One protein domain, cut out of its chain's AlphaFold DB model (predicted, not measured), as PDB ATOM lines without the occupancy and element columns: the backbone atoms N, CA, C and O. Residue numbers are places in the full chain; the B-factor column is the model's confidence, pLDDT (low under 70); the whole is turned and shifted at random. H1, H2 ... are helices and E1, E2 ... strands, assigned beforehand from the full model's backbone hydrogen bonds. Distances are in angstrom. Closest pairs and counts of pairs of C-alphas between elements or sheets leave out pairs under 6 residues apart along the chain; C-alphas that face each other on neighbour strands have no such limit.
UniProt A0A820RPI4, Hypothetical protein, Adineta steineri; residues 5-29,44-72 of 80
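This is residues 5 to 29 and 44 to 72 of the 80 residues of the protein "Hypothetical protein" of Adineta steineri (UniProt A0A820RPI4). A narrow two-stranded hairpin, E1 and E2, bends partway along both strands, and a long single helix, H1, sticks out free of it and makes much of the length of the whole. A loop joins the two strands at one end of the hairpin. The printed part has 54 residues, with one named helix and two named strands in the order H1, E1, E2; the sheet, order E1 - E2, is antiparallel, and the class is mixed, helices and strands. The whole is extended, with a radius of gyration of the C-alphas of 16.7 A, and flat, spanning 49 by 31 by 16 A.

E1 is residues 46 to 53, 17.3 A from first to last C-alpha, and begins with C-alpha 46 at (2.375, 29.598, -33.947). E2 is residues 64 to 71, 16.6 A long, and ends with C-alpha 71 at (1.077, 26.746, -29.999). H1 is residues 5 to 26, 31.1 A long, and begins with C-alpha 5 at (-24.453, 56.950, -58.195).

E1 and E2 are antiparallel neighbours and form a hairpin, with 175 degrees between their directions. Among the C-alphas that face each other, those of Ser 50 and Asn 66 are 4.4 A apart. N 48 and O 69, 2.8 A apart, and N 71 and O 46, also 2.8 A apart, are within hydrogen-bond range. E1 bends by 83 degrees at residue 50, and E2 bends by 69 degrees at residue 67. H1 and E2 are apart. Residues 5 to 29, of which 5 to 26 belong to H1, stand free. In H1 every O i to N i+4 pair is within hydrogen-bond range.

The two C-alphas farthest apart, those of Gly 5 and Pro 72, are 51.2 A apart. Residues 30 to 43 are not printed, and C-alphas 29 and 44 are 16.2 A apart across this cut. The link from E1 to E2, with 10 residues between them, is short. The mean pLDDT of the printed part is 81.5, and residues 17 to 29 are under 70.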
ATOM      1  N   GLY A   5     -24.462  57.155 -59.656       73.62
ATOM      2  CA  GLY A   5     -24.453  56.950 -58.195       73.62
ATOM      3  C   GLY A   5     -24.216  55.497 -57.760       73.62
ATOM      4  O   GLY A   5     -23.390  55.231 -56.892       73.62
ATOM      5  N   ALA A   6     -24.908  54.539 -58.390       75.31
ATOM      6  CA  ALA A   6     -24.779  53.123 -58.035       75.31
ATOM      7  C   ALA A   6     -23.404  52.547 -58.422       75.31
ATOM      8  O   ALA A   6     -22.828  51.770 -57.668       75.31
ATOM      9  N   SER A   7     -22.851  52.962 -59.566       79.56
ATOM     10  CA  SER A   7     -21.513  52.552 -60.009       79.56
ATOM     11  C   SER A   7     -20.413  53.127 -59.122       79.56
ATOM     12  O   SER A   7     -19.453  52.422 -58.832       79.56
ATOM     13  N   GLN A   8     -20.572  54.354 -58.619       77.06
ATOM     14  CA  GLN A   8     -19.624  54.954 -57.685       77.06
ATOM     15  C   GLN A   8     -19.629  54.253 -56.321       77.06
ATOM     16  O   GLN A   8     -18.561  54.021 -55.770       77.06
ATOM     17  N   ALA A   9     -20.792  53.818 -55.820       80.19
ATOM     18  CA  ALA A   9     -20.870  52.995 -54.609       80.19
ATOM     19  C   ALA A   9     -20.194  51.622 -54.789       80.19
ATOM     20  O   ALA A   9     -19.423  51.192 -53.935       80.19
ATOM     21  N   VAL A  10     -20.423  50.957 -55.929       77.75
ATOM     22  CA  VAL A  10     -19.730  49.702 -56.276       77.75
ATOM     23  C   VAL A  10     -18.218  49.927 -56.391       77.75
ATOM     24  O   VAL A  10     -17.437  49.114 -55.897       77.75
ATOM     25  N   TRP A  11     -17.793  51.043 -56.989       71.62
ATOM     26  CA  TRP A  11     -16.383  51.400 -57.128       71.62
ATOM     27  C   TRP A  11     -15.711  51.676 -55.779       71.62
ATOM     28  O   TRP A  11     -14.608  51.188 -55.541       71.62
ATOM     29  N   SER A  12     -16.389  52.389 -54.877       76.81
ATOM     30  CA  SER A  12     -15.902  52.635 -53.518       76.81
ATOM     31  C   SER A  12     -15.678  51.331 -52.760       76.81
ATOM     32  O   SER A  12     -14.603  51.156 -52.201       76.81
ATOM     33  N   ILE A  13     -16.607  50.371 -52.829       79.06
ATOM     34  CA  ILE A  13     -16.454  49.068 -52.161       79.06
ATOM     35  C   ILE A  13     -15.260  48.291 -52.729       79.06
ATOM     36  O   ILE A  13     -14.466  47.722 -51.978       79.06
ATOM     37  N   LEU A  14     -15.109  48.245 -54.055       77.94
ATOM     38  CA  LEU A  14     -13.987  47.543 -54.686       77.94
ATOM     39  C   LEU A  14     -12.638  48.165 -54.298       77.94
ATOM     40  O   LEU A  14     -11.682  47.440 -54.021       77.94
ATOM     41  N   ASN A  15     -12.573  49.495 -54.242       74.69
ATOM     42  CA  ASN A  15     -11.346  50.218 -53.935       74.69
ATOM     43  C   ASN A  15     -11.023  50.236 -52.429       74.69
ATOM     44  O   ASN A  15      -9.856  50.138 -52.058       74.69
ATOM     45  N   GLU A  16     -12.028  50.306 -51.551       73.69
ATOM     46  CA  GLU A  16     -11.867  50.187 -50.092       73.69
ATOM     47  C   GLU A  16     -11.297  48.819 -49.710       73.69
ATOM     48  O   GLU A  16     -10.286  48.757 -49.015       73.69
ATOM     49  N   ASN A  17     -11.846  47.733 -50.264       63.81
ATOM     50  CA  ASN A  17     -11.322  46.379 -50.050       63.81
ATOM     51  C   ASN A  17      -9.886  46.205 -50.579       63.81
ATOM     52  O   ASN A  17      -9.105  45.420 -50.036       63.81
ATOM     53  N   TYR A  18      -9.522  46.911 -51.653       64.44
ATOM     54  CA  TYR A  18      -8.155  46.913 -52.173       64.44
ATOM     55  C   TYR A  18      -7.204  47.649 -51.222       64.44
ATOM     56  O   TYR A  18      -6.152  47.123 -50.863       64.44
ATOM     57  N   ASN A  19      -7.599  48.831 -50.752       59.06
ATOM     58  CA  ASN A  19      -6.788  49.648 -49.854       59.06
ATOM     59  C   ASN A  19      -6.626  49.019 -48.465       59.06
ATOM     60  O   ASN A  19      -5.548  49.115 -47.886       59.06
ATOM     61  N   GLU A  20      -7.648  48.335 -47.946       62.53
ATOM     62  CA  GLU A  20      -7.557  47.595 -46.683       62.53
ATOM     63  C   GLU A  20      -6.547  46.443 -46.793       62.53
ATOM     64  O   GLU A  20      -5.685  46.281 -45.929       62.53
ATOM     65  N   LYS A  21      -6.549  45.711 -47.917       56.69
ATOM     66  CA  LYS A  21      -5.517  44.706 -48.213       56.69
ATOM     67  C   LYS A  21      -4.120  45.320 -48.336       56.69
ATOM     68  O   LYS A  21      -3.166  44.709 -47.865       56.69
ATOM     69  N   ILE A  22      -3.988  46.525 -48.901       55.66
ATOM     70  CA  ILE A  22      -2.711  47.258 -48.972       55.66
ATOM     71  C   ILE A  22      -2.239  47.680 -47.569       55.66
ATOM     72  O   ILE A  22      -1.077  47.461 -47.231       55.66
ATOM     73  N   ALA A  23      -3.124  48.214 -46.722       57.84
ATOM     74  CA  ALA A  23      -2.799  48.640 -45.359       57.84
ATOM     75  C   ALA A  23      -2.409  47.458 -44.450       57.84
ATOM     76  O   ALA A  23      -1.446  47.557 -43.689       57.84
ATOM     77  N   LEU A  24      -3.088  46.314 -44.592       54.84
ATOM     78  CA  LEU A  24      -2.729  45.056 -43.928       54.84
ATOM     79  C   LEU A  24      -1.428  44.457 -44.490       54.84
ATOM     80  O   LEU A  24      -0.634  43.913 -43.732       54.84
ATOM     81  N   SER A  25      -1.155  44.607 -45.792       52.06
ATOM     82  CA  SER A  25       0.113  44.174 -46.406       52.06
ATOM     83  C   SER A  25       1.309  45.069 -46.046       52.06
ATOM     84  O   SER A  25       2.460  44.639 -46.138       52.06
ATOM     85  N   GLY A  26       1.041  46.308 -45.607       48.38
ATOM     86  CA  GLY A  26       2.029  47.253 -45.085       48.38
ATOM     87  C   GLY A  26       2.558  46.860 -43.703       48.38
ATOM     88  O   GLY A  26       3.688  47.215 -43.353       48.38
ATOM     89  N   GLN A  27       1.813  46.038 -42.950       49.44
ATOM     90  CA  GLN A  27       2.444  45.181 -41.955       49.44
ATOM     91  C   GLN A  27       3.236  44.147 -42.733       49.44
ATOM     92  O   GLN A  27       2.672  43.153 -43.170       49.44
ATOM     93  N   LYS A  28       4.530  44.435 -42.938       43.34
ATOM     94  CA  LYS A  28       5.538  43.540 -43.509       43.34
ATOM     95  C   LYS A  28       5.242  42.127 -43.033       43.34
ATOM     96  O   LYS A  28       5.674  41.737 -41.946       43.34
ATOM     97  N   GLN A  29       4.501  41.373 -43.842       51.09
ATOM     98  CA  GLN A  29       4.371  39.954 -43.648       51.09
ATOM     99  C   GLN A  29       5.822  39.520 -43.683       51.09
ATOM    100  O   GLN A  29       6.528  39.732 -44.671       51.09
ATOM    101  N   ARG A  44       5.086  23.893 -38.008       88.75
ATOM    102  CA  ARG A  44       5.701  25.064 -37.379       88.75
ATOM    103  C   ARG A  44       4.884  25.528 -36.185       88.75
ATOM    104  O   ARG A  44       3.666  25.383 -36.145       88.75
ATOM    105  N   ASP A  45       5.582  26.140 -35.244       93.25
ATOM    106  CA  ASP A  45       4.950  26.787 -34.105       93.25
ATOM    107  C   ASP A  45       4.222  28.064 -34.531       93.25
ATOM    108  O   ASP A  45       4.705  28.824 -35.374       93.25
ATOM    109  N   ILE A  46       3.092  28.325 -33.878       92.69
ATOM    110  CA  ILE A  46       2.375  29.598 -33.947       92.69
ATOM    111  C   ILE A  46       2.669  30.353 -32.654       92.69
ATOM    112  O   ILE A  46       2.495  29.816 -31.559       92.69
ATOM    113  N   THR A  47       3.119  31.600 -32.767       94.88
ATOM    114  CA  THR A  47       3.496  32.431 -31.619       94.88
ATOM    115  C   THR A  47       2.756  33.760 -31.644       94.88
ATOM    116  O   THR A  47       2.840  34.498 -32.625       94.88
ATOM    117  N   PHE A  48       2.095  34.075 -30.539       96.06
ATOM    118  CA  PHE A  48       1.607  35.397 -30.179       96.06
ATOM    119  C   PHE A  48       2.601  35.982 -29.177       96.06
ATOM    120  O   PHE A  48       2.920  35.319 -28.189       96.06
ATOM    121  N   ASP A  49       3.097  37.185 -29.440       95.69
ATOM    122  CA  ASP A  49       4.054  37.878 -28.580       95.69
ATOM    123  C   ASP A  49       3.483  39.235 -28.182       95.69
ATOM    124  O   ASP A  49       3.328  40.112 -29.033       95.69
ATOM    125  N   SER A  50       3.154  39.380 -26.896       96.94
ATOM    126  CA  SER A  50       2.753  40.650 -26.287       96.94
ATOM    127  C   SER A  50       1.595  41.332 -27.036       96.94
ATOM    128  O   SER A  50       1.607  42.533 -27.309       96.94
ATOM    129  N   ILE A  51       0.590  40.541 -27.431       95.75
ATOM    130  CA  ILE A  51      -0.511  40.987 -28.289       95.75
ATOM    131  C   ILE A  51      -1.584  41.700 -27.469       95.75
ATOM    132  O   ILE A  51      -2.197  41.105 -26.582       95.75
ATOM    133  N   SER A  52      -1.884  42.940 -27.852       96.62
ATOM    134  CA  SER A  52      -3.025  43.705 -27.344       96.62
ATOM    135  C   SER A  52      -4.024  43.990 -28.463       96.62
ATOM    136  O   SER A  52      -3.641  44.443 -29.542       96.62
ATOM    137  N   PHE A  53      -5.310  43.722 -28.225       95.50
ATOM    138  CA  PHE A  53      -6.347  43.787 -29.261       95.50
ATOM    139  C   PHE A  53      -7.681  44.340 -28.745       95.50
ATOM    140  O   PHE A  53      -8.164  43.960 -27.675       95.50
ATOM    141  N   ARG A  54      -8.302  45.197 -29.568       97.31
ATOM    142  CA  ARG A  54      -9.660  45.736 -29.397       97.31
ATOM    143  C   ARG A  54     -10.458  45.541 -30.682       97.31
ATOM    144  O   ARG A  54      -9.915  45.733 -31.770       97.31
ATOM    145  N   TYR A  55     -11.747  45.228 -30.569       94.50
ATOM    146  CA  TYR A  55     -12.623  45.215 -31.743       94.50
ATOM    147  C   TYR A  55     -12.850  46.649 -32.262       94.50
ATOM    148  O   TYR A  55     -13.121  47.537 -31.452       94.50
ATOM    149  N   PRO A  56     -12.819  46.900 -33.587       91.75
ATOM    150  CA  PRO A  56     -12.940  48.258 -34.138       91.75
ATOM    151  C   PRO A  56     -14.224  48.998 -33.747       91.75
ATOM    152  O   PRO A  56     -14.201  50.210 -33.557       91.75
ATOM    153  N   THR A  57     -15.335  48.271 -33.604       95.25
ATOM    154  CA  THR A  57     -16.647  48.810 -33.212       95.25
ATOM    155  C   THR A  57     -16.825  48.949 -31.696       95.25
ATOM    156  O   THR A  57     -17.817  49.522 -31.256       95.25
ATOM    157  N   ARG A  58     -15.884  48.437 -30.891       95.31
ATOM    158  CA  ARG A  58     -15.889  48.483 -29.420       95.31
ATOM    159  C   ARG A  58     -14.479  48.806 -28.911       95.31
ATOM    160  O   ARG A  58     -13.790  47.957 -28.348       95.31
ATOM    161  N   GLN A  59     -14.028  50.031 -29.182       93.12
ATOM    162  CA  GLN A  59     -12.666  50.489 -28.863       93.12
ATOM    163  C   GLN A  59     -12.438  50.761 -27.369       93.12
ATOM    164  O   GLN A  59     -11.299  50.931 -26.940       93.12
ATOM    165  N   ASP A  60     -13.506  50.810 -26.583       96.31
ATOM    166  CA  ASP A  60     -13.504  50.973 -25.133       96.31
ATOM    167  C   ASP A  60     -13.105  49.688 -24.390       96.31
ATOM    168  O   ASP A  60     -12.551  49.757 -23.295       96.31
ATOM    169  N   ALA A  61     -13.315  48.513 -24.993       96.38
ATOM    170  CA  ALA A  61     -12.986  47.228 -24.383       96.38
ATOM    171  C   ALA A  61     -11.660  46.660 -24.918       96.38
ATOM    172  O   ALA A  61     -11.533  46.345 -26.105       96.38
ATOM    173  N   LEU A  62     -10.675  46.482 -24.029       96.19
ATOM    174  CA  LEU A  62      -9.462  45.710 -24.318       96.19
ATOM    175  C   LEU A  62      -9.747  44.216 -24.137       96.19
ATOM    176  O   LEU A  62     -10.015  43.778 -23.025       96.19
ATOM    177  N   VAL A  63      -9.743  43.457 -25.237       97.00
ATOM    178  CA  VAL A  63     -10.118  42.031 -25.239       97.00
ATOM    179  C   VAL A  63      -8.908  41.141 -24.996       97.00
ATOM    180  O   VAL A  63      -8.975  40.224 -24.186       97.00
ATOM    181  N   LEU A  64      -7.805  41.419 -25.690       97.50
ATOM    182  CA  LEU A  64      -6.506  40.826 -25.385       97.50
ATOM    183  C   LEU A  64      -5.639  41.928 -24.792       97.50
ATOM    184  O   LEU A  64      -5.519  42.989 -25.406       97.50
ATOM    185  N   ASP A  65      -5.056  41.676 -23.626       96.94
ATOM    186  CA  ASP A  65      -4.144  42.595 -22.950       96.94
ATOM    187  C   ASP A  65      -2.790  41.913 -22.766       96.94
ATOM    188  O   ASP A  65      -2.647  41.012 -21.939       96.94
ATOM    189  N   ASN A  66      -1.820  42.303 -23.596       97.06
ATOM    190  CA  ASN A  66      -0.452  41.796 -23.566       97.06
ATOM    191  C   ASN A  66      -0.351  40.252 -23.566       97.06
ATOM    192  O   ASN A  66       0.431  39.657 -22.822       97.06
ATOM    193  N   LEU A  67      -1.162  39.583 -24.392       96.12
ATOM    194  CA  LEU A  67      -1.201  38.125 -24.476       96.12
ATOM    195  C   LEU A  67       0.054  37.575 -25.171       96.12
ATOM    196  O   LEU A  67       0.312  37.885 -26.336       96.12
ATOM    197  N   THR A  68       0.748  36.653 -24.500       96.62
ATOM    198  CA  THR A  68       1.824  35.839 -25.084       96.62
ATOM    199  C   THR A  68       1.438  34.364 -25.038       96.62
ATOM    200  O   THR A  68       1.177  33.813 -23.970       96.62
ATOM    201  N   LEU A  69       1.402  33.713 -26.202       95.75
ATOM    202  CA  LEU A  69       0.969  32.323 -26.359       95.75
ATOM    203  C   LEU A  69       1.806  31.626 -27.432       95.75
ATOM    204  O   LEU A  69       1.990  32.154 -28.526       95.75
ATOM    205  N   ARG A  70       2.254  30.400 -27.157       95.44
ATOM    206  CA  ARG A  70       2.910  29.536 -28.143       95.44
ATOM    207  C   ARG A  70       2.096  28.265 -28.332       95.44
ATOM    208  O   ARG A  70       1.880  27.527 -27.377       95.44
ATOM    209  N   VAL A  71       1.700  28.000 -29.571       94.75
ATOM    210  CA  VAL A  71       1.077  26.746 -29.999       94.75
ATOM    211  C   VAL A  71       2.141  25.942 -30.745       94.75
ATOM    212  O   VAL A  71       2.537  26.345 -31.841       94.75
ATOM    213  N   PRO A  72       2.652  24.843 -30.165       93.81
ATOM    214  CA  PRO A  72       3.659  24.031 -30.833       93.81
ATOM    215  C   PRO A  72       3.097  23.342 -32.082       93.81
ATOM    216  O   PRO A  72       1.950  22.885 -32.083       93.81
TER     217      PRO A  72